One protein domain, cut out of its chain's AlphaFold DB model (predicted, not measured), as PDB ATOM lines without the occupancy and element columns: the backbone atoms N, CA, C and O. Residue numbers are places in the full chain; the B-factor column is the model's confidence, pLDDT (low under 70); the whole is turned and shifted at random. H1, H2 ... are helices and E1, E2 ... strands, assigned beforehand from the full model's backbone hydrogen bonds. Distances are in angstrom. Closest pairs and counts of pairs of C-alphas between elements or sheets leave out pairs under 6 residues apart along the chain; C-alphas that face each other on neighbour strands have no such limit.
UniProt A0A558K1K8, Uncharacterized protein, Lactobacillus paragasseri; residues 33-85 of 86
ATOM      1  N   PRO A  33      24.324 -16.021 -21.519       62.88
ATOM      2  CA  PRO A  33      23.794 -15.240 -20.408       62.88
ATOM      3  C   PRO A  33      24.842 -14.258 -19.867       62.88
ATOM      4  O   PRO A  33      25.954 -14.646 -19.510       62.88
ATOM      5  N   GLY A  34      24.505 -12.965 -19.851       72.69
ATOM      6  CA  GLY A  34      25.404 -11.888 -19.412       72.69
ATOM      7  C   GLY A  34      26.188 -11.184 -20.524       72.69
ATOM      8  O   GLY A  34      26.856 -10.185 -20.242       72.69
ATOM      9  N   TRP A  35      26.062 -11.640 -21.769       77.38
ATOM     10  CA  TRP A  35      26.640 -11.008 -22.950       77.38
ATOM     11  C   TRP A  35      25.548 -10.366 -23.814       77.38
ATOM     12  O   TRP A  35      24.398 -10.798 -23.803       77.38
ATOM     13  N   TYR A  36      25.891  -9.281 -24.501       79.75
ATOM     14  CA  TYR A  36      25.017  -8.557 -25.416       79.75
ATOM     15  C   TYR A  36      25.797  -8.178 -26.673       79.75
ATOM     16  O   TYR A  36      27.009  -7.964 -26.600       79.75
ATOM     17  N   ASP A  37      25.109  -8.084 -27.808       79.50
ATOM     18  CA  ASP A  37      25.697  -7.528 -29.024       79.50
ATOM     19  C   ASP A  37      25.724  -5.993 -28.908       79.50
ATOM     20  O   ASP A  37      24.667  -5.369 -28.766       79.50
ATOM     21  N   PRO A  38      26.910  -5.359 -28.905       74.31
ATOM     22  CA  PRO A  38      27.018  -3.909 -28.872       74.31
ATOM     23  C   PRO A  38      26.674  -3.237 -30.211       74.31
ATOM     24  O   PRO A  38      26.616  -2.008 -30.252       74.31
ATOM     25  N   MET A  39      26.496  -3.992 -31.299       76.94
ATOM     26  CA  MET A  39      26.238  -3.474 -32.639       76.94
ATOM     27  C   MET A  39      24.758  -3.637 -33.027       76.94
ATOM     28  O   MET A  39      24.154  -4.675 -32.776       76.94
ATOM     29  N   PRO A  40      24.144  -2.638 -33.687       66.94
ATOM     30  CA  PRO A  40      22.730  -2.702 -34.064       66.94
ATOM     31  C   PRO A  40      22.445  -3.602 -35.281       66.94
ATOM     32  O   PRO A  40      21.284  -3.843 -35.595       66.94
ATOM     33  N   TRP A  41      23.475  -4.089 -35.980       66.81
ATOM     34  CA  TRP A  41      23.356  -4.872 -37.220       66.81
ATOM     35  C   TRP A  41      23.618  -6.374 -37.047       66.81
ATOM     36  O   TRP A  41      23.879  -7.047 -38.039       66.81
ATOM     37  N   ASN A  42      23.533  -6.907 -35.824       64.12
ATOM     38  CA  ASN A  42      23.815  -8.313 -35.515       64.12
ATOM     39  C   ASN A  42      25.246  -8.713 -35.917       64.12
ATOM     40  O   ASN A  42      25.496  -9.312 -36.966       64.12
ATOM     41  N   SER A  43      26.205  -8.308 -35.094       67.12
ATOM     42  CA  SER A  43      27.617  -8.596 -35.293       67.12
ATOM     43  C   SER A  43      28.023  -9.879 -34.584       67.12
ATOM     44  O   SER A  43      27.479 -10.267 -33.556       67.12
ATOM     45  N   THR A  44      29.087 -10.509 -35.067       73.94
ATOM     46  CA  THR A  44      29.761 -11.619 -34.381       73.94
ATOM     47  C   THR A  44      30.533 -11.167 -33.143       73.94
ATOM     48  O   THR A  44      31.367 -11.907 -32.638       73.94
ATOM     49  N   VAL A  45      30.297  -9.961 -32.630       77.75
ATOM     50  CA  VAL A  45      30.941  -9.428 -31.431       77.75
ATOM     51  C   VAL A  45      29.947  -9.429 -30.279       77.75
ATOM     52  O   VAL A  45      28.834  -8.945 -30.400       77.75
ATOM     53  N   GLU A  46      30.386  -9.904 -29.120       83.75
ATOM     54  CA  GLU A  46      29.616  -9.892 -27.882       83.75
ATOM     55  C   GLU A  46      30.404  -9.191 -26.776       83.75
ATOM     56  O   GLU A  46      31.583  -9.474 -26.562       83.75
ATOM     57  N   CYS A  47      29.752  -8.321 -26.010       82.44
ATOM     58  CA  CYS A  47      30.318  -7.670 -24.829       82.44
ATOM     59  C   CYS A  47      29.552  -8.056 -23.563       82.44
ATOM     60  O   CYS A  47      28.358  -8.334 -23.606       82.44
ATOM     61  N   LYS A  48      30.215  -8.073 -22.402       84.12
ATOM     62  CA  LYS A  48      29.526  -8.241 -21.112       84.12
ATOM     63  C   LYS A  48      28.636  -7.033 -20.840       84.12
ATOM     64  O   LYS A  48      29.074  -5.900 -21.040       84.12
ATOM     65  N   LYS A  49      27.423  -7.253 -20.320       80.75
ATOM     66  CA  LYS A  49      26.508  -6.161 -19.934       80.75
ATOM     67  C   LYS A  49      27.231  -5.130 -19.052       80.75
ATOM     68  O   LYS A  49      27.878  -5.496 -18.073       80.75
ATOM     69  N   GLY A  50      27.134  -3.853 -19.430       81.19
ATOM     70  CA  GLY A  50      27.805  -2.734 -18.754       81.19
ATOM     71  C   GLY A  50      29.178  -2.339 -19.318       81.19
ATOM     72  O   GLY A  50      29.765  -1.378 -18.831       81.19
ATOM     73  N   TYR A  51      29.692  -3.029 -20.345       80.94
ATOM     74  CA  TYR A  51      30.954  -2.682 -21.008       80.94
ATOM     75  C   TYR A  51      30.721  -2.308 -22.471       80.94
ATOM     76  O   TYR A  51      30.264  -3.136 -23.250       80.94
ATOM     77  N   ALA A  52      31.095  -1.085 -22.857       80.12
ATOM     78  CA  ALA A  52      31.010  -0.633 -24.245       80.12
ATOM     79  C   ALA A  52      32.007  -1.365 -25.161       80.12
ATOM     80  O   ALA A  52      33.091  -1.769 -24.727       80.12
ATOM     81  N   TYR A  53      31.675  -1.479 -26.446       79.88
ATOM     82  CA  TYR A  53      32.612  -1.982 -27.445       79.88
ATOM     83  C   TYR A  53      33.818  -1.048 -27.591       79.88
ATOM     84  O   TYR A  53      33.678   0.171 -27.662       79.88
ATOM     85  N   GLY A  54      35.016  -1.628 -27.639       80.88
ATOM     86  CA  GLY A  54      36.246  -0.881 -27.865       80.88
ATOM     87  C   GLY A  54      37.498  -1.739 -27.689       80.88
ATOM     88  O   GLY A  54      37.438  -2.803 -27.063       80.88
ATOM     89  N   PRO A  55      38.656  -1.271 -28.188       77.62
ATOM     90  CA  PRO A  55      39.903  -2.042 -28.200       77.62
ATOM     91  C   PRO A  55      40.356  -2.445 -26.791       77.62
ATOM     92  O   PRO A  55      40.820  -3.560 -26.572       77.62
ATOM     93  N   LYS A  56      40.128  -1.578 -25.797       83.06
ATOM     94  CA  LYS A  56      40.422  -1.860 -24.385       83.06
ATOM     95  C   LYS A  56      39.619  -3.044 -23.836       83.06
ATOM     96  O   LYS A  56      40.152  -3.846 -23.076       83.06
ATOM     97  N   ASN A  57      38.343  -3.153 -24.199       83.62
ATOM     98  CA  ASN A  57      37.459  -4.200 -23.686       83.62
ATOM     99  C   ASN A  57      37.604  -5.509 -24.472       83.62
ATOM    100  O   ASN A  57      37.449  -6.572 -23.876       83.62
ATOM    101  N   LEU A  58      37.986  -5.438 -25.750       81.19
ATOM    102  CA  LEU A  58      38.438  -6.588 -26.540       81.19
ATOM    103  C   LEU A  58      39.717  -7.205 -25.957       81.19
ATOM    104  O   LEU A  58      39.741  -8.394 -25.658       81.19
ATOM    105  N   ASN A  59      40.745  -6.389 -25.699       79.75
ATOM    106  CA  ASN A  59      42.023  -6.881 -25.169       79.75
ATOM    107  C   ASN A  59      41.914  -7.441 -23.743       79.75
ATOM    108  O   ASN A  59      42.644  -8.357 -23.384       79.75
ATOM    109  N   ASN A  60      40.979  -6.930 -22.935       82.88
ATOM    110  CA  ASN A  60      40.754  -7.396 -21.563       82.88
ATOM    111  C   ASN A  60      39.691  -8.509 -21.448       82.88
ATOM    112  O   ASN A  60      39.234  -8.807 -20.342       82.88
ATOM    113  N   GLY A  61      39.229  -9.084 -22.568       77.75
ATOM    114  CA  GLY A  61      38.246 -10.177 -22.581       77.75
ATOM    115  C   GLY A  61      36.856  -9.803 -22.041       77.75
ATOM    116  O   GLY A  61      36.072 -10.672 -21.656       77.75
ATOM    117  N   LYS A  62      36.544  -8.503 -21.965       82.88
ATOM    118  CA  LYS A  62      35.210  -7.974 -21.619       82.88
ATOM    119  C   LYS A  62      34.290  -7.926 -22.839       82.88
ATOM    120  O   LYS A  62      33.076  -7.990 -22.675       82.88
ATOM    121  N   CYS A  63      34.881  -7.851 -24.027       83.19
ATOM    122  CA  CYS A  63      34.257  -8.091 -25.316       83.19
ATOM    123  C   CYS A  63      35.005  -9.217 -26.027       83.19
ATOM    124  O   CYS A  63      36.219  -9.349 -25.874       83.19
ATOM    125  N   ARG A  64      34.287 -10.029 -26.794       80.88
ATOM    126  CA  ARG A  64      34.824 -11.173 -27.528       80.88
ATOM    127  C   ARG A  64      34.153 -11.295 -28.884       80.88
ATOM    128  O   ARG A  64      33.047 -10.804 -29.080       80.88
ATOM    129  N   ILE A  65      34.811 -12.001 -29.790       78.31
ATOM    130  CA  ILE A  65      34.171 -12.475 -31.012       78.31
ATOM    131  C   ILE A  65      33.437 -13.771 -30.658       78.31
ATOM    132  O   ILE A  65      34.043 -14.719 -30.152       78.31
ATOM    133  N   ASN A  66      32.129 -13.801 -30.887       75.38
ATOM    134  CA  ASN A  66      31.334 -15.014 -30.904       75.38
ATOM    135  C   ASN A  66      31.671 -15.811 -32.174       75.38
ATOM    136  O   ASN A  66      31.057 -15.669 -33.233       75.38
ATOM    137  N   TRP A  67      32.680 -16.669 -32.042       66.25
ATOM    138  CA  TRP A  67      33.107 -17.595 -33.087       66.25
ATOM    139  C   TRP A  67      32.058 -18.656 -33.433       66.25
ATOM    140  O   TRP A  67      32.122 -19.203 -34.530       66.25
ATOM    141  N   GLN A  68      31.080 -18.910 -32.555       64.56
ATOM    142  CA  GLN A  68      29.943 -19.784 -32.855       64.56
ATOM    143  C   GLN A  68      29.136 -19.189 -34.016       64.56
ATOM    144  O   GLN A  68      28.964 -19.832 -35.045       64.56
ATOM    145  N   SER A  69      28.771 -17.908 -33.916       63.06
ATOM    146  CA  SER A  69      28.062 -17.204 -34.988       63.06
ATOM    147  C   SER A  69      28.910 -17.016 -36.250       63.06
ATOM    148  O   SER A  69      28.365 -16.997 -37.352       63.06
ATOM    149  N   VAL A  70      30.240 -16.906 -36.138       64.69
ATOM    150  CA  VAL A  70      31.128 -16.899 -37.319       64.69
ATOM    151  C   VAL A  70      31.082 -18.254 -38.028       64.69
ATOM    152  O   VAL A  70      30.899 -18.300 -39.243       64.69
ATOM    153  N   ALA A  71      31.226 -19.350 -37.280       60.75
ATOM    154  CA  ALA A  71      31.175 -20.699 -37.826       60.75
ATOM    155  C   ALA A  71      29.816 -20.983 -38.478       60.75
ATOM    156  O   ALA A  71      29.785 -21.468 -39.605       60.75
ATOM    157  N   ASP A  72      28.713 -20.591 -37.838       61.38
ATOM    158  CA  ASP A  72      27.364 -20.754 -38.385       61.38
ATOM    159  C   ASP A  72      27.175 -19.992 -39.707       61.38
ATOM    160  O   ASP A  72      26.595 -20.526 -40.652       61.38
ATOM    161  N   ASN A  73      27.711 -18.770 -39.822       60.97
ATOM    162  CA  ASN A  73      27.669 -17.996 -41.071       60.97
ATOM    163  C   ASN A  73      28.527 -18.622 -42.181       60.97
ATOM    164  O   ASN A  73      28.112 -18.663 -43.343       60.97
ATOM    165  N   ILE A  74      29.716 -19.132 -41.843       62.50
ATOM    166  CA  ILE A  74      30.593 -19.820 -42.803       62.50
ATOM    167  C   ILE A  74      29.931 -21.105 -43.295       62.50
ATOM    168  O   ILE A  74      29.908 -21.355 -44.498       62.50
ATOM    169  N   VAL A  75      29.353 -21.896 -42.388       59.94
ATOM    170  CA  VAL A  75      28.630 -23.125 -42.730       59.94
ATOM    171  C   VAL A  75      27.425 -22.804 -43.608       59.94
ATOM    172  O   VAL A  75      27.299 -23.402 -44.668       59.94
ATOM    173  N   GLN A  76      26.597 -21.812 -43.264       58.56
ATOM    174  CA  GLN A  76      25.468 -21.412 -44.114       58.56
ATOM    175  C   GLN A  76      25.907 -20.951 -45.508       58.56
ATOM    176  O   GLN A  76      25.290 -21.333 -46.502       58.56
ATOM    177  N   THR A  77      26.990 -20.180 -45.608       58.47
ATOM    178  CA  THR A  77      27.533 -19.725 -46.901       58.47
ATOM    179  C   THR A  77      28.075 -20.901 -47.717       58.47
ATOM    180  O   THR A  77      27.846 -20.993 -48.922       58.47
ATOM    181  N   ALA A  78      28.754 -21.847 -47.067       57.53
ATOM    182  CA  ALA A  78      29.252 -23.055 -47.711       57.53
ATOM    183  C   ALA A  78      28.106 -23.969 -48.173       57.53
ATOM    184  O   ALA A  78      28.139 -24.467 -49.295       57.53
ATOM    185  N   THR A  79      27.068 -24.151 -47.353       54.25
ATOM    186  CA  THR A  79      25.890 -24.965 -47.674       54.25
ATOM    187  C   THR A  79      25.060 -24.344 -48.798       54.25
ATOM    188  O   THR A  79      24.708 -25.040 -49.747       54.25
ATOM    189  N   THR A  80      24.796 -23.036 -48.761       53.88
ATOM    190  CA  THR A  80      24.084 -22.335 -49.848       53.88
ATOM    191  C   THR A  80      24.897 -22.310 -51.145       53.88
ATOM    192  O   THR A  80      24.338 -22.525 -52.219       53.88
ATOM    193  N   GLY A  81      26.222 -22.160 -51.063       50.59
ATOM    194  CA  GLY A  81      27.127 -22.266 -52.212       50.59
ATOM    195  C   GLY A  81      27.249 -23.677 -52.808       50.59
ATOM    196  O   GLY A  81      27.626 -23.810 -53.972       50.59
ATOM    197  N   TRP A  82      26.933 -24.724 -52.038       48.69
ATOM    198  CA  TRP A  82      26.879 -26.111 -52.514       48.69
ATOM    199  C   TRP A  82      25.527 -26.434 -53.168       48.69
ATOM    200  O   TRP A  82      25.493 -27.072 -54.214       48.69
ATOM    201  N   ILE A  83      24.424 -25.924 -52.606       51.66
ATOM    202  CA  ILE A  83      23.067 -26.099 -53.155       51.66
ATOM    203  C   ILE A  83      22.879 -25.299 -54.454       51.66
ATOM    204  O   ILE A  83      22.242 -25.782 -55.377       51.66
ATOM    205  N   GLY A  84      23.475 -24.109 -54.577       42.66
ATOM    206  CA  GLY A  84      23.403 -23.299 -55.802       42.66
ATOM    207  C   GLY A  84      24.272 -23.794 -56.967       42.66
ATOM    208  O   GLY A  84      24.311 -23.139 -58.008       42.66
ATOM    209  N   ARG A  85      25.010 -24.901 -56.796       45.75
ATOM    210  CA  ARG A  85      25.925 -25.465 -57.803       45.75
ATOM    211  C   ARG A  85      25.570 -26.901 -58.221       45.75
ATOM    212  O   ARG A  85      26.400 -27.547 -58.862       45.75
TER     213      ARG A  85
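This is residues 33 to 85 of the 86 residues of an uncharacterized protein of Lactobacillus paragasseri (UniProt A0A558K1K8). What does the shape look like? A small head of loops, two short paired strands E1 and E2 and the short helix H1 comes first, and the long helix H2 runs out of it as an arm; residues 74 to 85, of which 74 to 83 belong to H2, stand free. What is it made of? The printed part has 53 residues with two named strands and two named helices, in the order E1, H1, E2, H2, and its class is mixed, helices and strands; the sheet has the order E1 - E2 and is antiparallel. How large is it? The whole is loose, with a radius of gyration of the C-alphas of 14.0 A, and spans 44 by 19 by 18 A, the arm making the length.

What happens before the first named strand? Residues 33 to 44 hold no named element, but residues 35 to 36 pair antiparallel with residues 47 to 48 of E1, the strand of residues 45 to 48. How do the strands pair? E1 and E2, residues 63 to 65, are antiparallel neighbours at 151 degrees between their directions, and the C-alphas of Cys 47 and Cys 63, which face each other, are 4.0 A apart. N 46 and O 64 are within hydrogen-bond range at 2.8 A, as are N 64 and O 46 at 2.8 A. Where do the helices stand? H1, residues 55 to 59, and E1 are near each other, with 5 pairs of C-alphas within 10 A; the closest C-alphas of H1 and E2 are those of Asn 57 and Cys 63, 5.3 A apart. H2, residues 67 to 83, is apart from E1 and from H1; in H1 and H2 every O i to N i+4 pair is within hydrogen-bond range.

Where does the first element begin, and how long are the strands? E1 begins at C-alpha 45, (30.941, -9.428, -31.431), and is 10.5 A long from first to last C-alpha; E2 is 7.2 A long. How long are the helices? H1 is 6.1 A long from first to last C-alpha and begins at C-alpha 55, (39.903, -2.042, -28.200). H2 is 24.0 A long and ends at C-alpha 83, (23.067, -26.099, -53.155).

How far does it reach? The two C-alphas farthest apart, those of Gly 50 and Arg 85, are 45.2 A apart; without residues 74 to 85 the body spans 26 by 19 by 18 A. Are there cuts or long links? The printed part has no cut; the links H1 to E2 and E2 to H2 are tight, and E1 to H1 is short. Where is confidence low? Mean pLDDT of the printed part is 70.3, and residue 33, residues 40 to 43 and residues 67 to 85 are under 70.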